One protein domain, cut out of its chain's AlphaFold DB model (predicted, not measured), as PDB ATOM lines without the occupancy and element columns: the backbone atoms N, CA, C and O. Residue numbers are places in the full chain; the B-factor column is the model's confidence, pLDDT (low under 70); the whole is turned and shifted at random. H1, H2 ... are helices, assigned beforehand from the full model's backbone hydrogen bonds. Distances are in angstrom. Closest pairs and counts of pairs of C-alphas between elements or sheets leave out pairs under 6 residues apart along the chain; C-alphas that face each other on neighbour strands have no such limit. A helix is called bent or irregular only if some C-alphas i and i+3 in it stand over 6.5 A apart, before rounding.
ATOM      1  N   MET A   8     154.729 195.796 200.097       77.50
ATOM      2  CA  MET A   8     155.062 194.518 200.734       77.50
ATOM      3  C   MET A   8     154.035 193.405 200.458       77.50
ATOM      4  O   MET A   8     154.403 192.263 200.198       77.50
ATOM      5  N   LYS A   9     152.737 193.736 200.462       78.38
ATOM      6  CA  LYS A   9     151.656 192.784 200.149       78.38
ATOM      7  C   LYS A   9     151.699 192.364 198.682       78.38
ATOM      8  O   LYS A   9     151.536 191.184 198.392       78.38
ATOM      9  N   ARG A  10     151.963 193.305 197.770       75.38
ATOM     10  CA  ARG A  10     152.118 193.008 196.336       75.38
ATOM     11  C   ARG A  10     153.310 192.101 196.067       75.38
ATOM     12  O   ARG A  10     153.178 191.136 195.324       75.38
ATOM     13  N   LEU A  11     154.448 192.372 196.706       82.12
ATOM     14  CA  LEU A  11     155.635 191.528 196.587       82.12
ATOM     15  C   LEU A  11     155.362 190.106 197.092       82.12
ATOM     16  O   LEU A  11     155.650 189.146 196.385       82.12
ATOM     17  N   TYR A  12     154.749 189.974 198.273       85.94
ATOM     18  CA  TYR A  12     154.357 188.678 198.827       85.94
ATOM     19  C   TYR A  12     153.425 187.900 197.885       85.94
ATOM     20  O   TYR A  12     153.698 186.743 197.573       85.94
ATOM     21  N   LEU A  13     152.355 188.537 197.394       81.62
ATOM     22  CA  LEU A  13     151.400 187.899 196.485       81.62
ATOM     23  C   LEU A  13     152.044 187.535 195.144       81.62
ATOM     24  O   LEU A  13     151.761 186.473 194.601       81.62
ATOM     25  N   SER A  14     152.921 188.386 194.613       81.06
ATOM     26  CA  SER A  14     153.669 188.104 193.388       81.06
ATOM     27  C   SER A  14     154.549 186.863 193.556       81.06
ATOM     28  O   SER A  14     154.408 185.907 192.795       81.06
ATOM     29  N   LEU A  15     155.376 186.826 194.608       85.44
ATOM     30  CA  LEU A  15     156.233 185.678 194.915       85.44
ATOM     31  C   LEU A  15     155.413 184.401 195.091       85.44
ATOM     32  O   LEU A  15     155.735 183.386 194.481       85.44
ATOM     33  N   TYR A  16     154.321 184.474 195.854       86.50
ATOM     34  CA  TYR A  16     153.398 183.361 196.038       86.50
ATOM     35  C   TYR A  16     152.858 182.842 194.695       86.50
ATOM     36  O   TYR A  16     152.992 181.656 194.398       86.50
ATOM     37  N   ASN A  17     152.312 183.722 193.850       86.19
ATOM     38  CA  ASN A  17     151.757 183.328 192.553       86.19
ATOM     39  C   ASN A  17     152.819 182.691 191.646       86.19
ATOM     40  O   ASN A  17     152.541 181.675 191.014       86.19
ATOM     41  N   PHE A  18     154.041 183.229 191.611       85.25
ATOM     42  CA  PHE A  18     155.134 182.633 190.838       85.25
ATOM     43  C   PHE A  18     155.579 181.280 191.400       85.25
ATOM     44  O   PHE A  18     155.793 180.348 190.630       85.25
ATOM     45  N   THR A  19     155.678 181.123 192.722       89.56
ATOM     46  CA  THR A  19     156.005 179.827 193.333       89.56
ATOM     47  C   THR A  19     154.979 178.764 192.952       89.56
ATOM     48  O   THR A  19     155.356 177.670 192.529       89.56
ATOM     49  N   VAL A  20     153.685 179.080 193.040       87.50
ATOM     50  CA  VAL A  20     152.644 178.104 192.703       87.50
ATOM     51  C   VAL A  20     152.564 177.860 191.190       87.50
ATOM     52  O   VAL A  20     152.354 176.720 190.774       87.50
ATOM     53  N   LEU A  21     152.836 178.872 190.359       87.88
ATOM     54  CA  LEU A  21     153.009 178.716 188.909       87.88
ATOM     55  C   LEU A  21     154.091 177.681 188.574       87.88
ATOM     56  O   LEU A  21     153.839 176.761 187.795       87.88
ATOM     57  N   PHE A  22     155.280 177.805 189.172       89.75
ATOM     58  CA  PHE A  22     156.363 176.839 188.967       89.75
ATOM     59  C   PHE A  22     155.989 175.444 189.471       89.75
ATOM     60  O   PHE A  22     156.312 174.457 188.811       89.75
ATOM     61  N   GLY A  23     155.242 175.355 190.574       90.38
ATOM     62  CA  GLY A  23     154.681 174.094 191.060       90.38
ATOM     63  C   GLY A  23     153.794 173.404 190.018       90.38
ATOM     64  O   GLY A  23     153.992 172.227 189.722       90.38
ATOM     65  N   TRP A  24     152.864 174.130 189.394       88.62
ATOM     66  CA  TRP A  24     151.997 173.564 188.351       88.62
ATOM     67  C   TRP A  24     152.731 173.250 187.044       88.62
ATOM     68  O   TRP A  24     152.418 172.247 186.403       88.62
ATOM     69  N   LEU A  25     153.742 174.041 186.667       90.19
ATOM     70  CA  LEU A  25     154.629 173.709 185.546       90.19
ATOM     71  C   LEU A  25     155.382 172.399 185.793       90.19
ATOM     72  O   LEU A  25     155.482 171.570 184.890       90.19
ATOM     73  N   GLN A  26     155.864 172.185 187.018       91.56
ATOM     74  CA  GLN A  26     156.514 170.939 187.406       91.56
ATOM     75  C   GLN A  26     155.544 169.750 187.321       91.56
ATOM     76  O   GLN A  26     155.925 168.709 186.786       91.56
ATOM     77  N   VAL A  27     154.299 169.897 187.793       90.56
ATOM     78  CA  VAL A  27     153.264 168.852 187.648       90.56
ATOM     79  C   VAL A  27     153.043 168.523 186.172       90.56
ATOM     80  O   VAL A  27     153.136 167.357 185.796       90.56
ATOM     81  N   LEU A  28     152.823 169.533 185.322       90.00
ATOM     82  CA  LEU A  28     152.588 169.329 183.891       90.00
ATOM     83  C   LEU A  28     153.766 168.623 183.215       90.00
ATOM     84  O   LEU A  28     153.568 167.674 182.457       90.00
ATOM     85  N   PHE A  29     154.988 169.066 183.504       92.06
ATOM     86  CA  PHE A  29     156.193 168.477 182.936       92.06
ATOM     87  C   PHE A  29     156.331 166.998 183.310       92.06
ATOM     88  O   PHE A  29     156.576 166.168 182.436       92.06
ATOM     89  N   LEU A  30     156.132 166.656 184.586       89.62
ATOM     90  CA  LEU A  30     156.200 165.271 185.053       89.62
ATOM     91  C   LEU A  30     155.107 164.413 184.417       89.62
ATOM     92  O   LEU A  30     155.403 163.325 183.936       89.62
ATOM     93  N   VAL A  31     153.877 164.922 184.344       87.81
ATOM     94  CA  VAL A  31     152.757 164.209 183.719       87.81
ATOM     95  C   VAL A  31     153.044 163.912 182.247       87.81
ATOM     96  O   VAL A  31     152.923 162.765 181.828       87.81
ATOM     97  N   LEU A  32     153.476 164.908 181.465       89.50
ATOM     98  CA  LEU A  32     153.765 164.729 180.037       89.50
ATOM     99  C   LEU A  32     154.966 163.811 179.796       89.50
ATOM    100  O   LEU A  32     154.922 162.958 178.908       89.50
ATOM    101  N   LYS A  33     156.028 163.964 180.596       91.19
ATOM    102  CA  LYS A  33     157.216 163.114 180.511       91.19
ATOM    103  C   LYS A  33     156.858 161.658 180.802       91.19
ATOM    104  O   LYS A  33     157.142 160.781 179.991       91.19
ATOM    105  N   THR A  34     156.183 161.406 181.920       88.12
ATOM    106  CA  THR A  34     155.793 160.057 182.332       88.12
ATOM    107  C   THR A  34     154.790 159.432 181.369       88.12
ATOM    108  O   THR A  34     154.923 158.253 181.052       88.12
ATOM    109  N   LEU A  35     153.846 160.208 180.835       87.94
ATOM    110  CA  LEU A  35     152.894 159.715 179.841       87.94
ATOM    111  C   LEU A  35     153.600 159.245 178.561       87.94
ATOM    112  O   LEU A  35     153.222 158.218 178.003       87.94
ATOM    113  N   LYS A  36     154.641 159.967 178.121       88.25
ATOM    114  CA  LYS A  36     155.431 159.623 176.933       88.25
ATOM    115  C   LYS A  36     156.371 158.433 177.159       88.25
ATOM    116  O   LYS A  36     156.560 157.642 176.243       88.25
ATOM    117  N   GLU A  37     156.983 158.327 178.338       88.62
ATOM    118  CA  GLU A  37     158.035 157.337 178.621       88.62
ATOM    119  C   GLU A  37     157.508 156.033 179.241       88.62
ATOM    120  O   GLU A  37     157.999 154.959 178.910       88.62
ATOM    121  N   MET A  38     156.530 156.112 180.148       82.00
ATOM    122  CA  MET A  38     156.083 154.988 180.990       82.00
ATOM    123  C   MET A  38     154.572 154.717 180.907       82.00
ATOM    124  O   MET A  38     154.073 153.820 181.589       82.00
ATOM    125  N   GLY A  39     153.838 155.489 180.101       83.19
ATOM    126  CA  GLY A  39     152.391 155.364 179.922       83.19
ATOM    127  C   GLY A  39     151.553 155.957 181.061       83.19
ATOM    128  O   GLY A  39     152.057 156.404 182.092       83.19
ATOM    129  N   HIS A  40     150.229 155.962 180.871       79.75
ATOM    130  CA  HIS A  40     149.270 156.638 181.759       79.75
ATOM    131  C   HIS A  40     149.197 156.050 183.178       79.75
ATOM    132  O   HIS A  40     148.858 156.763 184.117       79.75
ATOM    133  N   GLN A  41     149.538 154.771 183.354       81.75
ATOM    134  CA  GLN A  41     149.419 154.074 184.640       81.75
ATOM    135  C   GLN A  41     150.378 154.627 185.705       81.75
ATOM    136  O   GLN A  41     150.060 154.618 186.889       81.75
ATOM    137  N   ASN A  42     151.534 155.147 185.279       84.94
ATOM    138  CA  ASN A  42     152.582 155.650 186.170       84.94
ATOM    139  C   ASN A  42     152.527 157.172 186.371       84.94
ATOM    140  O   ASN A  42     153.310 157.730 187.137       84.94
ATOM    141  N   VAL A  43     151.618 157.870 185.685       85.00
ATOM    142  CA  VAL A  43     151.541 159.337 185.715       85.00
ATOM    143  C   VAL A  43     151.241 159.844 187.119       85.00
ATOM    144  O   VAL A  43     151.912 160.755 187.608       85.00
ATOM    145  N   TYR A  44     150.254 159.245 187.788       83.81
ATOM    146  CA  TYR A  44     149.845 159.706 189.107       83.81
ATOM    147  C   TYR A  44     150.939 159.486 190.157       83.81
ATOM    148  O   TYR A  44     151.205 160.395 190.934       83.81
ATOM    149  N   SER A  45     151.642 158.349 190.146       85.69
ATOM    150  CA  SER A  45     152.659 158.037 191.165       85.69
ATOM    151  C   SER A  45     153.820 159.042 191.181       85.69
ATOM    152  O   SER A  45     154.329 159.394 192.248       85.69
ATOM    153  N   VAL A  46     154.200 159.568 190.013       86.94
ATOM    154  CA  VAL A  46     155.248 160.593 189.881       86.94
ATOM    155  C   VAL A  46     154.702 161.998 190.166       86.94
ATOM    156  O   VAL A  46     155.375 162.814 190.799       86.94
ATOM    157  N   ALA A  47     153.474 162.289 189.729       86.25
ATOM    158  CA  ALA A  47     152.866 163.612 189.855       86.25
ATOM    159  C   ALA A  47     152.189 163.869 191.216       86.25
ATOM    160  O   ALA A  47     151.927 165.023 191.548       86.25
ATOM    161  N   GLN A  48     151.928 162.838 192.025       85.94
ATOM    162  CA  GLN A  48     151.152 162.930 193.266       85.94
ATOM    163  C   GLN A  48     151.741 163.936 194.255       85.94
ATOM    164  O   GLN A  48     151.029 164.811 194.738       85.94
ATOM    165  N   LYS A  49     153.042 163.847 194.557       87.06
ATOM    166  CA  LYS A  49     153.686 164.763 195.513       87.06
ATOM    167  C   LYS A  49     153.543 166.233 195.088       87.06
ATOM    168  O   LYS A  49     152.989 167.005 195.870       87.06
ATOM    169  N   PRO A  50     153.987 166.647 193.884       87.00
ATOM    170  CA  PRO A  50     153.855 168.042 193.469       87.00
ATOM    171  C   PRO A  50     152.389 168.468 193.296       87.00
ATOM    172  O   PRO A  50     152.059 169.605 193.625       87.00
ATOM    173  N   LEU A  51     151.494 167.563 192.883       86.25
ATOM    174  CA  LEU A  51     150.056 167.827 192.813       86.25
ATOM    175  C   LEU A  51     149.468 168.156 194.189       86.25
ATOM    176  O   LEU A  51     148.739 169.136 194.319       86.25
ATOM    177  N   LEU A  52     149.778 167.361 195.218       86.56
ATOM    178  CA  LEU A  52     149.275 167.586 196.574       86.56
ATOM    179  C   LEU A  52     149.750 168.937 197.109       86.56
ATOM    180  O   LEU A  52     148.928 169.714 197.592       86.56
ATOM    181  N   PHE A  53     151.034 169.266 196.943       87.38
ATOM    182  CA  PHE A  53     151.557 170.581 197.321       87.38
ATOM    183  C   PHE A  53     150.826 171.715 196.591       87.38
ATOM    184  O   PHE A  53     150.312 172.628 197.240       87.38
ATOM    185  N   ALA A  54     150.700 171.630 195.265       83.44
ATOM    186  CA  ALA A  54     150.042 172.653 194.455       83.44
ATOM    187  C   ALA A  54     148.550 172.828 194.807       83.44
ATOM    188  O   ALA A  54     148.037 173.947 194.812       83.44
ATOM    189  N   GLN A  55     147.857 171.742 195.161       83.06
ATOM    190  CA  GLN A  55     146.460 171.783 195.601       83.06
ATOM    191  C   GLN A  55     146.315 172.351 197.014       83.06
ATOM    192  O   GLN A  55     145.432 173.170 197.253       83.06
ATOM    193  N   THR A  56     147.192 171.979 197.950       82.69
ATOM    194  CA  THR A  56     147.173 172.557 199.305       82.69
ATOM    195  C   THR A  56     147.503 174.046 199.305       82.69
ATOM    196  O   THR A  56     146.932 174.784 200.105       82.69
ATOM    197  N   ALA A  57     148.330 174.521 198.365       84.00
ATOM    198  CA  ALA A  57     148.580 175.947 198.194       84.00
ATOM    199  C   ALA A  57     147.278 176.722 197.929       84.00
ATOM    200  O   ALA A  57     147.089 177.791 198.493       84.00
ATOM    201  N   ALA A  58     146.306 176.151 197.206       77.31
ATOM    202  CA  ALA A  58     145.017 176.805 196.964       77.31
ATOM    203  C   ALA A  58     144.240 177.138 198.259       77.31
ATOM    204  O   ALA A  58     143.458 178.086 198.277       77.31
ATOM    205  N   ILE A  59     144.484 176.434 199.373       80.12
ATOM    206  CA  ILE A  59     143.892 176.772 200.680       80.12
ATOM    207  C   ILE A  59     144.398 178.136 201.170       80.12
ATOM    208  O   ILE A  59     143.621 178.921 201.721       80.12
ATOM    209  N   LEU A  60     145.673 178.459 200.925       80.19
ATOM    210  CA  LEU A  60     146.242 179.763 201.273       80.19
ATOM    211  C   LEU A  60     145.522 180.900 200.539       80.19
ATOM    212  O   LEU A  60     145.372 181.972 201.113       80.19
ATOM    213  N   GLU A  61     144.983 180.667 199.338       74.06
ATOM    214  CA  GLU A  61     144.185 181.678 198.630       74.06
ATOM    215  C   GLU A  61     142.861 181.979 199.329       74.06
ATOM    216  O   GLU A  61     142.444 183.137 199.405       74.06
ATOM    217  N   ILE A  62     142.200 180.948 199.866       73.75
ATOM    218  CA  ILE A  62     140.984 181.130 200.666       73.75
ATOM    219  C   ILE A  62     141.330 181.954 201.906       73.75
ATOM    220  O   ILE A  62     140.614 182.902 202.225       73.75
ATOM    221  N   LEU A  63     142.453 181.648 202.560       78.88
ATOM    222  CA  LEU A  63     142.928 182.406 203.716       78.88
ATOM    223  C   LEU A  63     143.262 183.859 203.351       78.88
ATOM    224  O   LEU A  63     142.866 184.767 204.077       78.88
ATOM    225  N   HIS A  64     143.911 184.118 202.211       79.44
ATOM    226  CA  HIS A  64     144.166 185.482 201.730       79.44
ATOM    227  C   HIS A  64     142.867 186.254 201.474       79.44
ATOM    228  O   HIS A  64     142.808 187.452 201.757       79.44
ATOM    229  N   GLY A  65     141.827 185.576 200.978       71.25
ATOM    230  CA  GLY A  65     140.483 186.133 200.832       71.25
ATOM    231  C   GLY A  65     139.823 186.438 202.179       71.25
ATOM    232  O   GLY A  65     139.355 187.555 202.384       71.25
ATOM    233  N   LEU A  66     139.837 185.483 203.116       72.56
ATOM    234  CA  LEU A  66     139.231 185.603 204.453       72.56
ATOM    235  C   LEU A  66     139.881 186.698 205.304       72.56
ATOM    236  O   LEU A  66     139.183 187.455 205.969       72.56
ATOM    237  N   VAL A  67     141.209 186.818 205.247       76.56
ATOM    238  CA  VAL A  67     141.975 187.863 205.951       76.56
ATOM    239  C   VAL A  67     141.838 189.231 205.255       76.56
ATOM    240  O   VAL A  67     142.274 190.253 205.779       76.56
ATOM    241  N   GLY A  68     141.220 189.288 204.068       67.50
ATOM    242  CA  GLY A  68     141.022 190.528 203.316       67.50
ATOM    243  C   GLY A  68     142.300 191.064 202.661       67.50
ATOM    244  O   GLY A  68     142.377 192.248 202.333       67.50
ATOM    245  N   ILE A  69     143.312 190.209 202.461       67.50
ATOM    246  CA  ILE A  69     144.535 190.550 201.716       67.50
ATOM    247  C   ILE A  69     144.195 190.763 200.235       67.50
ATOM    248  O   ILE A  69     144.736 191.672 199.606       67.50
ATOM    249  N   VAL A  70     143.264 189.966 199.699       62.44
ATOM    250  CA  VAL A  70     142.784 190.048 198.315       62.44
ATOM    251  C   VAL A  70     141.259 190.147 198.302       62.44
ATOM    252  O   VAL A  70     140.572 189.408 199.003       62.44
ATOM    253  N   ARG A  71     140.706 191.032 197.463       52.25
ATOM    254  CA  ARG A  71     139.261 191.064 197.182       52.25
ATOM    255  C   ARG A  71     138.897 189.886 196.279       52.25
ATOM    256  O   ARG A  71     138.936 190.013 195.058       52.25
ATOM    257  N   SER A  72     138.565 188.753 196.881       58.28
ATOM    258  CA  SER A  72     138.029 187.585 196.181       58.28
ATOM    259  C   SER A  72     136.602 187.300 196.661       58.28
ATOM    260  O   SER A  72     136.350 187.422 197.861       58.28
ATOM    261  N   PRO A  73     135.653 186.936 195.778       60.12
ATOM    262  CA  PRO A  73     134.343 186.443 196.191       60.12
ATOM    263  C   PRO A  73     134.501 185.057 196.833       60.12
ATOM    264  O   PRO A  73     134.417 184.026 196.169       60.12
ATOM    265  N   ILE A  74     134.752 185.049 198.144       62.00
ATOM    266  CA  ILE A  74     135.076 183.852 198.935       62.00
ATOM    267  C   ILE A  74     133.998 182.772 198.786       62.00
ATOM    268  O   ILE A  74     134.320 181.592 198.672       62.00
ATOM    269  N   SER A  75     132.725 183.173 198.710       53.34
ATOM    270  CA  SER A  75     131.582 182.271 198.510       53.34
ATOM    271  C   SER A  75     131.641 181.483 197.198       53.34
ATOM    272  O   SER A  75     131.105 180.381 197.136       53.34
ATOM    273  N   ALA A  76     132.311 182.008 196.167       60.31
ATOM    274  CA  ALA A  76     132.494 181.326 194.889       60.31
ATOM    275  C   ALA A  76     133.792 180.500 194.839       60.31
ATOM    276  O   ALA A  76     133.823 179.448 194.202       60.31
ATOM    277  N   THR A  77     134.864 180.935 195.516       65.25
ATOM    278  CA  THR A  77     136.158 180.227 195.496       65.25
ATOM    279  C   THR A  77     136.216 179.040 196.456       65.25
ATOM    280  O   THR A  77     136.866 178.043 196.144       65.25
ATOM    281  N   LEU A  78     135.511 179.104 197.593       67.88
ATOM    282  CA  LEU A  78     135.459 178.015 198.578       67.88
ATOM    283  C   LEU A  78     134.946 176.702 197.970       67.88
ATOM    284  O   LEU A  78     135.666 175.704 198.060       67.88
ATOM    285  N   PRO A  79     133.766 176.666 197.315       69.00
ATOM    286  CA  PRO A  79     133.250 175.427 196.734       69.00
ATOM    287  C   PRO A  79     134.147 174.875 195.620       69.00
ATOM    288  O   PRO A  79     134.345 173.665 195.533       69.00
ATOM    289  N   GLN A  80     134.745 175.751 194.802       65.94
ATOM    290  CA  GLN A  80     135.635 175.353 193.702       65.94
ATOM    291  C   GLN A  80     136.903 174.648 194.200       65.94
ATOM    292  O   GLN A  80     137.264 173.583 193.695       65.94
ATOM    293  N   ILE A  81     137.571 175.219 195.204       75.62
ATOM    294  CA  ILE A  81     138.800 174.643 195.765       75.62
ATOM    295  C   ILE A  81     138.473 173.400 196.597       75.62
ATOM    296  O   ILE A  81     139.175 172.396 196.496       75.62
ATOM    297  N   SER A  82     137.372 173.421 197.355       71.81
ATOM    298  CA  SER A  82     136.936 172.272 198.163       71.81
ATOM    299  C   SER A  82     136.611 171.053 197.299       71.81
ATOM    300  O   SER A  82     137.046 169.953 197.621       71.81
ATOM    301  N   SER A  83     135.924 171.246 196.167       76.06
ATOM    302  CA  SER A  83     135.635 170.171 195.206       76.06
ATOM    303  C   SER A  83     136.918 169.521 194.668       76.06
ATOM    304  O   SER A  83     137.056 168.297 194.661       76.06
ATOM    305  N   ARG A  84     137.923 170.331 194.312       79.44
ATOM    306  CA  ARG A  84     139.233 169.830 193.862       79.44
ATOM    307  C   ARG A  84     139.993 169.085 194.951       79.44
ATOM    308  O   ARG A  84     140.563 168.030 194.682       79.44
ATOM    309  N   LEU A  85     140.006 169.620 196.170       80.19
ATOM    310  CA  LEU A  85     140.644 168.957 197.305       80.19
ATOM    311  C   LEU A  85     139.969 167.621 197.602       80.19
ATOM    312  O   LEU A  85     140.671 166.644 197.837       80.19
ATOM    313  N   PHE A  86     138.642 167.549 197.509       79.69
ATOM    314  CA  PHE A  86     137.902 166.301 197.666       79.69
ATOM    315  C   PHE A  86     138.245 165.274 196.577       79.69
ATOM    316  O   PHE A  86     138.464 164.109 196.890       79.69
ATOM    317  N   LEU A  87     138.381 165.680 195.312       79.19
ATOM    318  CA  LEU A  87     138.812 164.766 194.244       79.19
ATOM    319  C   LEU A  87     140.221 164.200 194.499       79.19
ATOM    320  O   LEU A  87     140.451 163.007 194.316       79.19
ATOM    321  N   VAL A  88     141.166 165.034 194.940       82.31
ATOM    322  CA  VAL A  88     142.561 164.607 195.134       82.31
ATOM    323  C   VAL A  88     142.756 163.820 196.431       82.31
ATOM    324  O   VAL A  88     143.347 162.745 196.406       82.31
ATOM    325  N   TRP A  89     142.261 164.336 197.555       81.56
ATOM    326  CA  TRP A  89     142.430 163.725 198.877       81.56
ATOM    327  C   TRP A  89     141.342 162.711 199.224       81.56
ATOM    328  O   TRP A  89     141.605 161.755 199.938       81.56
ATOM    329  N   GLY A  90     140.114 162.919 198.758       81.06
ATOM    330  CA  GLY A  90     138.989 162.033 199.055       81.06
ATOM    331  C   GLY A  90     138.934 160.830 198.122       81.06
ATOM    332  O   GLY A  90     138.738 159.717 198.597       81.06
ATOM    333  N   ILE A  91     139.134 161.034 196.816       81.19
ATOM    334  CA  ILE A  91     139.006 159.963 195.815       81.19
ATOM    335  C   ILE A  91     140.370 159.398 195.426       81.19
ATOM    336  O   ILE A  91     140.635 158.234 195.704       81.19
ATOM    337  N   LEU A  92     141.252 160.206 194.831       80.12
ATOM    338  CA  LEU A  92     142.512 159.690 194.280       80.12
ATOM    339  C   LEU A  92     143.431 159.106 195.359       80.12
ATOM    340  O   LEU A  92     144.090 158.104 195.110       80.12
ATOM    341  N   TRP A  93     143.461 159.692 196.558       80.38
ATOM    342  CA  TRP A  93     144.228 159.144 197.678       80.38
ATOM    343  C   TRP A  93     143.594 157.878 198.280       80.38
ATOM    344  O   TRP A  93     144.320 156.953 198.639       80.38
ATOM    345  N   SER A  94     142.262 157.818 198.382       81.00
ATOM    346  CA  SER A  94     141.561 156.688 199.019       81.00
ATOM    347  C   SER A  94     141.416 155.467 198.114       81.00
ATOM    348  O   SER A  94     141.350 154.353 198.624       81.00
ATOM    349  N   PHE A  95     141.368 155.663 196.790       82.81
ATOM    350  CA  PHE A  95     141.147 154.602 195.803       82.81
ATOM    351  C   PHE A  95     142.313 154.518 194.809       82.81
ATOM    352  O   PHE A  95     142.242 155.100 193.718       82.81
ATOM    353  N   PRO A  96     143.390 153.783 195.146       81.25
ATOM    354  CA  PRO A  96     144.553 153.631 194.279       81.25
ATOM    355  C   PRO A  96     144.226 153.039 192.907       81.25
ATOM    356  O   PRO A  96     144.898 153.379 191.935       81.25
ATOM    357  N   GLU A  97     143.178 152.210 192.781       79.00
ATOM    358  CA  GLU A  97     142.814 151.618 191.487       79.00
ATOM    359  C   GLU A  97     142.458 152.688 190.444       79.00
ATOM    360  O   GLU A  97     142.796 152.555 189.265       79.00
ATOM    361  N   THR A  98     141.853 153.798 190.883       78.44
ATOM    362  CA  THR A  98     141.442 154.899 189.997       78.44
ATOM    363  C   THR A  98     142.624 155.665 189.405       78.44
ATOM    364  O   THR A  98     142.500 156.238 188.325       78.44
ATOM    365  N   GLN A  99     143.793 155.635 190.057       80.69
ATOM    366  CA  GLN A  99     144.981 156.410 189.677       80.69
ATOM    367  C   GLN A  99     145.582 155.976 188.335       80.69
ATOM    368  O   GLN A  99     146.229 156.772 187.655       80.69
ATOM    369  N   THR A 100     145.366 154.716 187.954       80.69
ATOM    370  CA  THR A 100     145.923 154.133 186.725       80.69
ATOM    371  C   THR A 100     145.096 154.454 185.479       80.69
ATOM    372  O   THR A 100     145.561 154.248 184.353       80.69
ATOM    373  N   HIS A 101     143.883 154.984 185.663       80.06
ATOM    374  CA  HIS A 101     142.956 155.267 184.578       80.06
ATOM    375  C   HIS A 101     143.457 156.433 183.719       80.06
ATOM    376  O   HIS A 101     143.909 157.461 184.229       80.06
ATOM    377  N   PHE A 102     143.316 156.325 182.396       77.75
ATOM    378  CA  PHE A 102     143.758 157.371 181.461       77.75
ATOM    379  C   PHE A 102     143.095 158.738 181.740       77.75
ATOM    380  O   PHE A 102     143.695 159.789 181.505       77.75
ATOM    381  N   LEU A 103     141.885 158.720 182.312       78.25
ATOM    382  CA  LEU A 103     141.132 159.903 182.735       78.25
ATOM    383  C   LEU A 103     141.898 160.748 183.753       78.25
ATOM    384  O   LEU A 103     141.848 161.973 183.680       78.25
ATOM    385  N   VAL A 104     142.662 160.119 184.651       80.31
ATOM    386  CA  VAL A 104     143.472 160.838 185.643       80.31
ATOM    387  C   VAL A 104     144.584 161.617 184.955       80.31
ATOM    388  O   VAL A 104     144.795 162.785 185.262       80.31
ATOM    389  N   SER A 105     145.247 161.023 183.960       81.44
ATOM    390  CA  SER A 105     146.281 161.721 183.187       81.44
ATOM    391  C   SER A 105     145.708 162.940 182.456       81.44
ATOM    392  O   SER A 105     146.284 164.025 182.531       81.44
ATOM    393  N   SER A 106     144.545 162.788 181.811       78.75
ATOM    394  CA  SER A 106     143.848 163.895 181.137       78.75
ATOM    395  C   SER A 106     143.459 165.005 182.121       78.75
ATOM    396  O   SER A 106     143.764 166.174 181.886       78.75
ATOM    397  N   LEU A 107     142.881 164.635 183.269       82.56
ATOM    398  CA  LEU A 107     142.490 165.562 184.329       82.56
ATOM    399  C   LEU A 107     143.684 166.366 184.863       82.56
ATOM    400  O   LEU A 107     143.574 167.575 185.048       82.56
ATOM    401  N   LEU A 108     144.833 165.722 185.082       83.62
ATOM    402  CA  LEU A 108     146.034 166.392 185.587       83.62
ATOM    403  C   LEU A 108     146.634 167.371 184.574       83.62
ATOM    404  O   LEU A 108     147.049 168.464 184.969       83.62
ATOM    405  N   ILE A 109     146.661 167.018 183.284       83.44
ATOM    406  CA  ILE A 109     147.096 167.928 182.210       83.44
ATOM    407  C   ILE A 109     146.172 169.142 182.169       83.44
ATOM    408  O   ILE A 109     146.630 170.285 182.212       83.44
ATOM    409  N   SER A 110     144.870 168.869 182.151       80.50
ATOM    410  CA  SER A 110     143.800 169.854 182.180       80.50
ATOM    411  C   SER A 110     143.983 170.851 183.336       80.50
ATOM    412  O   SER A 110     144.184 172.052 183.118       80.50
ATOM    413  N   TRP A 111     144.027 170.355 184.571       81.25
ATOM    414  CA  TRP A 111     144.197 171.194 185.751       81.25
ATOM    415  C   TRP A 111     145.484 172.001 185.713       81.25
ATOM    416  O   TRP A 111     145.450 173.204 185.972       81.25
ATOM    417  N   SER A 112     146.595 171.381 185.320       85.44
ATOM    418  CA  SER A 112     147.873 172.083 185.274       85.44
ATOM    419  C   SER A 112     147.836 173.259 184.304       85.44
ATOM    420  O   SER A 112     148.254 174.353 184.671       85.44
ATOM    421  N   ILE A 113     147.261 173.089 183.109       80.19
ATOM    422  CA  ILE A 113     147.124 174.176 182.128       80.19
ATOM    423  C   ILE A 113     146.277 175.323 182.696       80.19
ATOM    424  O   ILE A 113     146.701 176.480 182.651       80.19
ATOM    425  N   THR A 114     145.109 175.017 183.275       78.69
ATOM    426  CA  THR A 114     144.224 176.057 183.836       78.69
ATOM    427  C   THR A 114     144.890 176.855 184.950       78.69
ATOM    428  O   THR A 114     144.775 178.082 184.996       78.69
ATOM    429  N   GLU A 115     145.629 176.177 185.826       80.81
ATOM    430  CA  GLU A 115     146.279 176.809 186.965       80.81
ATOM    431  C   GLU A 115     147.504 177.619 186.534       80.81
ATOM    432  O   GLU A 115     147.667 178.745 187.001       80.81
ATOM    433  N   ILE A 116     148.308 177.127 185.583       82.88
ATOM    434  CA  ILE A 116     149.439 177.878 185.010       82.88
ATOM    435  C   ILE A 116     148.968 179.229 184.473       82.88
ATOM    436  O   ILE A 116     149.555 180.265 184.786       82.88
ATOM    437  N   ILE A 117     147.875 179.246 183.711       77.69
ATOM    438  CA  ILE A 117     147.311 180.484 183.161       77.69
ATOM    439  C   ILE A 117     146.834 181.411 184.285       77.69
ATOM    440  O   ILE A 117     147.128 182.609 184.270       77.69
ATOM    441  N   ARG A 118     146.137 180.865 185.287       79.94
ATOM    442  CA  ARG A 118     145.602 181.630 186.422       79.94
ATOM    443  C   ARG A 118     146.706 182.300 187.238       79.94
ATOM    444  O   ARG A 118     146.640 183.505 187.480       79.94
ATOM    445  N   TYR A 119     147.724 181.543 187.637       78.38
ATOM    446  CA  TYR A 119     148.835 182.076 188.421       78.38
ATOM    447  C   TYR A 119     149.731 183.003 187.603       78.38
ATOM    448  O   TYR A 119     150.211 183.994 188.144       78.38
ATOM    449  N   SER A 120     149.885 182.763 186.296       77.31
ATOM    450  CA  SER A 120     150.562 183.711 185.400       77.31
ATOM    451  C   SER A 120     149.823 185.049 185.355       77.31
ATOM    452  O   SER A 120     150.444 186.101 185.487       77.31
ATOM    453  N   PHE A 121     148.489 185.029 185.240       71.75
ATOM    454  CA  PHE A 121     147.677 186.245 185.273       71.75
ATOM    455  C   PHE A 121     147.834 186.999 186.596       71.75
ATOM    456  O   PHE A 121     148.086 188.203 186.587       71.75
ATOM    457  N   PHE A 122     147.697 186.307 187.730       72.50
ATOM    458  CA  PHE A 122     147.809 186.943 189.040       72.50
ATOM    459  C   PHE A 122     149.229 187.441 189.329       72.50
ATOM    460  O   PHE A 122     149.382 188.572 189.785       72.50
ATOM    461  N   GLY A 123     150.260 186.666 188.988       74.31
ATOM    462  CA  GLY A 123     151.661 187.067 189.130       74.31
ATOM    463  C   GLY A 123     151.986 188.320 188.317       74.31
ATOM    464  O   GLY A 123     152.509 189.287 188.864       74.31
ATOM    465  N   LEU A 124     151.597 188.358 187.037       74.75
ATOM    466  CA  LEU A 124     151.812 189.528 186.179       74.75
ATOM    467  C   LEU A 124     151.007 190.749 186.642       74.75
ATOM    468  O   LEU A 124     151.533 191.863 186.646       74.75
ATOM    469  N   LYS A 125     149.759 190.549 187.077       72.56
ATOM    470  CA  LYS A 125     148.904 191.625 187.589       72.56
ATOM    471  C   LYS A 125     149.500 192.282 188.833       72.56
ATOM    472  O   LYS A 125     149.519 193.509 188.916       72.56
ATOM    473  N   GLU A 126     149.986 191.489 189.783       72.44
ATOM    474  CA  GLU A 126     150.580 192.008 191.020       72.44
ATOM    475  C   GLU A 126     151.978 192.604 190.787       72.44
ATOM    476  O   GLU A 126     152.308 193.629 191.386       72.44
ATOM    477  N   ALA A 127     152.778 192.019 189.886       71.88
ATOM    478  CA  ALA A 127     154.132 192.483 189.576       71.88
ATOM    479  C   ALA A 127     154.163 193.766 188.730       71.88
ATOM    480  O   ALA A 127     154.938 194.675 189.020       71.88
ATOM    481  N   PHE A 128     153.317 193.866 187.700       66.50
ATOM    482  CA  PHE A 128     153.390 194.943 186.705       66.50
ATOM    483  C   PHE A 128     152.218 195.930 186.775       66.50
ATOM    484  O   PHE A 128     152.175 196.880 186.000       66.50
ATOM    485  N   SER A 129     151.249 195.732 187.681       61.91
ATOM    486  CA  SER A 129     149.979 196.491 187.728       61.91
ATOM    487  C   SER A 129     149.183 196.475 186.414       61.91
ATOM    488  O   SER A 129     148.210 197.213 186.265       61.91
ATOM    489  N   PHE A 130     149.582 195.630 185.466       56.22
ATOM    490  CA  PHE A 130     148.976 195.483 184.157       56.22
ATOM    491  C   PHE A 130     148.091 194.243 184.204       56.22
ATOM    492  O   PHE A 130     148.559 193.154 184.520       56.22
ATOM    493  N   SER A 131     146.796 194.412 183.946       51.28
ATOM    494  CA  SER A 131     145.829 193.314 183.904       51.28
ATOM    495  C   SER A 131     145.413 193.112 182.452       51.28
ATOM    496  O   SER A 131     144.489 193.790 182.001       51.28
ATOM    497  N   PRO A 132     146.069 192.220 181.695       54.06
ATOM    498  CA  PRO A 132     145.733 192.051 180.297       54.06
ATOM    499  C   PRO A 132     144.374 191.356 180.177       54.06
ATOM    500  O   PRO A 132     144.196 190.234 180.656       54.06
ATOM    501  N   SER A 133     143.403 192.008 179.538       47.72
ATOM    502  CA  SER A 133     142.030 191.501 179.391       47.72
ATOM    503  C   SER A 133     141.952 190.154 178.656       47.72
ATOM    504  O   SER A 133     141.035 189.372 178.898       47.72
ATOM    505  N   TRP A 134     142.946 189.840 177.819       48.66
ATOM    506  CA  TRP A 134     143.050 188.570 177.097       48.66
ATOM    507  C   TRP A 134     143.326 187.364 178.007       48.66
ATOM    508  O   TRP A 134     142.826 186.284 177.722       48.66
ATOM    509  N   LEU A 135     144.034 187.526 179.133       50.88
ATOM    510  CA  LEU A 135     144.210 186.451 180.129       50.88
ATOM    511  C   LEU A 135     142.924 186.180 180.919       50.88
ATOM    512  O   LEU A 135     142.658 185.046 181.311       50.88
ATOM    513  N   LEU A 136     142.115 187.221 181.133       55.94
ATOM    514  CA  LEU A 136     140.782 187.100 181.721       55.94
ATOM    515  C   LEU A 136     139.857 186.317 180.783       55.94
ATOM    516  O   LEU A 136     139.170 185.410 181.238       55.94
ATOM    517  N   TRP A 137     139.909 186.609 179.482       47.66
ATOM    518  CA  TRP A 137     139.187 185.870 178.445       47.66
ATOM    519  C   TRP A 137     139.658 184.407 178.333       47.66
ATOM    520  O   TRP A 137     138.839 183.493 178.399       47.66
ATOM    521  N   LEU A 138     140.975 184.161 178.320       50.41
ATOM    522  CA  LEU A 138     141.557 182.812 178.259       50.41
ATOM    523  C   LEU A 138     141.137 181.926 179.450       50.41
ATOM    524  O   LEU A 138     140.936 180.722 179.298       50.41
ATOM    525  N   ARG A 139     140.974 182.526 180.639       59.09
ATOM    526  CA  ARG A 139     140.499 181.837 181.849       59.09
ATOM    527  C   ARG A 139     139.069 181.313 181.697       59.09
ATOM    528  O   ARG A 139     138.780 180.238 182.214       59.09
ATOM    529  N   TYR A 140     138.182 182.059 181.040       55.31
ATOM    530  CA  TYR A 140     136.786 181.651 180.866       55.31
ATOM    531  C   TYR A 140     136.636 180.585 179.773       55.31
ATOM    532  O   TYR A 140     135.983 179.572 180.013       55.31
ATOM    533  N   GLU A 141     137.304 180.755 178.630       48.62
ATOM    534  CA  GLU A 141     137.194 179.836 177.486       48.62
ATOM    535  C   GLU A 141     137.787 178.448 177.783       48.62
ATOM    536  O   GLU A 141     137.168 177.417 177.515       48.62
ATOM    537  N   ILE A 142     138.960 178.390 178.426       53.75
ATOM    538  CA  ILE A 142     139.621 177.109 178.714       53.75
ATOM    539  C   ILE A 142     138.869 176.334 179.793       53.75
ATOM    540  O   ILE A 142     138.737 175.122 179.683       53.75
ATOM    541  N   CYS A 143     138.317 177.000 180.809       52.66
ATOM    542  CA  CYS A 143     137.584 176.311 181.874       52.66
ATOM    543  C   CYS A 143     136.350 175.573 181.324       52.66
ATOM    544  O   CYS A 143     136.085 174.438 181.716       52.66
ATOM    545  N   VAL A 144     135.648 176.182 180.361       50.41
ATOM    546  CA  VAL A 144     134.482 175.585 179.697       50.41
ATOM    547  C   VAL A 144     134.891 174.430 178.784       50.41
ATOM    548  O   VAL A 144     134.327 173.344 178.897       50.41
ATOM    549  N   VAL A 145     135.887 174.614 177.913       49.94
ATOM    550  CA  VAL A 145     136.339 173.563 176.977       49.94
ATOM    551  C   VAL A 145     136.821 172.315 177.721       49.94
ATOM    552  O   VAL A 145     136.544 171.183 177.328       49.94
ATOM    553  N   LEU A 146     137.504 172.516 178.838       52.22
ATOM    554  CA  LEU A 146     138.182 171.460 179.570       52.22
ATOM    555  C   LEU A 146     137.242 170.690 180.511       52.22
ATOM    556  O   LEU A 146     137.393 169.477 180.674       52.22
ATOM    557  N   ILE A 147     136.223 171.361 181.065       57.50
ATOM    558  CA  ILE A 147     135.090 170.700 181.732       57.50
ATOM    559  C   ILE A 147     134.325 169.834 180.734       57.50
ATOM    560  O   ILE A 147     134.083 168.665 181.022       57.50
ATOM    561  N   ASN A 148     134.024 170.357 179.542       40.84
ATOM    562  CA  ASN A 148     133.312 169.595 178.517       40.84
ATOM    563  C   ASN A 148     134.121 168.378 178.044       40.84
ATOM    564  O   ASN A 148     133.558 167.298 177.897       40.84
ATOM    565  N   LEU A 149     135.442 168.507 177.890       50.78
ATOM    566  CA  LEU A 149     136.314 167.388 177.525       50.78
ATOM    567  C   LEU A 149     136.379 166.312 178.621       50.78
ATOM    568  O   LEU A 149     136.358 165.121 178.322       50.78
ATOM    569  N   THR A 150     136.418 166.718 179.893       51.47
ATOM    570  CA  THR A 150     136.439 165.779 181.026       51.47
ATOM    571  C   THR A 150     135.104 165.037 181.153       51.47
ATOM    572  O   THR A 150     135.101 163.830 181.368       51.47
ATOM    573  N   PHE A 151     133.971 165.721 180.958       49.56
ATOM    574  CA  PHE A 151     132.643 165.094 180.944       49.56
ATOM    575  C   PHE A 151     132.439 164.161 179.743       49.56
ATOM    576  O   PHE A 151     131.903 163.069 179.911       49.56
ATOM    577  N   ALA A 152     132.898 164.549 178.550       44.25
ATOM    578  CA  ALA A 152     132.788 163.723 177.349       44.25
ATOM    579  C   ALA A 152     133.559 162.397 177.472       44.25
ATOM    580  O   ALA A 152     133.094 161.379 176.976       44.25
ATOM    581  N   LEU A 153     134.697 162.387 178.172       48.47
ATOM    582  CA  LEU A 153     135.496 161.178 178.396       48.47
ATOM    583  C   LEU A 153     134.962 160.272 179.526       48.47
ATOM    584  O   LEU A 153     135.398 159.135 179.624       48.47
ATOM    585  N   ILE A 154     134.055 160.760 180.384       45.88
ATOM    586  CA  ILE A 154     133.384 159.957 181.431       45.88
ATOM    587  C   ILE A 154     132.134 159.247 180.875       45.88
ATOM    588  O   ILE A 154     131.683 158.255 181.441       45.88
ATOM    589  N   LEU A 155     131.565 159.760 179.780       45.22
ATOM    590  CA  LEU A 155     130.371 159.215 179.122       45.22
ATOM    591  C   LEU A 155     130.684 158.192 178.011       45.22
ATOM    592  O   LEU A 155     129.748 157.661 177.414       45.22
ATOM    593  N   TYR A 156     131.966 157.928 177.744       38.72
ATOM    594  CA  TYR A 156     132.474 156.917 176.809       38.72
ATOM    595  C   TYR A 156     133.260 155.847 177.563       38.72
ATOM    596  O   TYR A 156     133.134 154.665 177.176       38.72
TER     597      TYR A 156
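AT A GLANCE: This is residues 8 to 156 of the 156 residues of the protein "Very-long-chain (3R)-3-hydroxyacyl-CoA dehydratase" of Medicago truncatula (UniProt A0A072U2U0). Five long helices run roughly along one axis: H1, H2 and H5 make a bundle, H3 packs on H2, H6 packs on H5, and short H4 sits at one end. The 149 printed residues hold six named helices, H1 to H6, all helix; the whole is compact, radius of gyration of the C-alphas 15.8 A, and elongated, 44 by 28 by 27 A.

IN THESE COORDINATES: H1, residues 8 to 38, starts at C-alpha 8 (155.062, 194.518, 200.734) and is 44.2 A long. H2, 40 to 66, 38.1 A, has a kink of 56 degrees near residue 48 and is irregular: C-alphas 41 and 44 are 7.2 A apart. H3 is 74 to 92, 25.7 A; H4 is 96 to 100; H5 is 102 to 128, 39.1 A; H6, 133 to 154, 32.8 A, ends at C-alpha 154 (133.384, 159.957, 181.431).

HOW THE PARTS SIT: H2 is the hub. It touches H1 as a hairpin, C-alphas of Val 31 and Val 43 closest at 5.4 A; H3, Gly 65 and Ile 74, 6.2 A; H4, with residues 40 to 45 alone, Gln 41 and Thr 100, 4.1 A. H1 touches H5, Ser 14 and Gly 123, 4.8 A, a shallow tilt of 26 degrees, opposite ways. H5 touches H6, Phe 121 and Leu 135, 6.2 A; H3 and H6 are apart. Every O i to N i+4 pair is within hydrogen-bond range in H1 and H5; H2 has 13 of 23, H3 12 of 15, H6 17 of 18, H4 0 of 1 but 1 of 2 O i to N i+3.

THE WHOLE: The printed part has no cut and no long link; pLDDT is under 70 in residues 68 to 80 and 128 to 156.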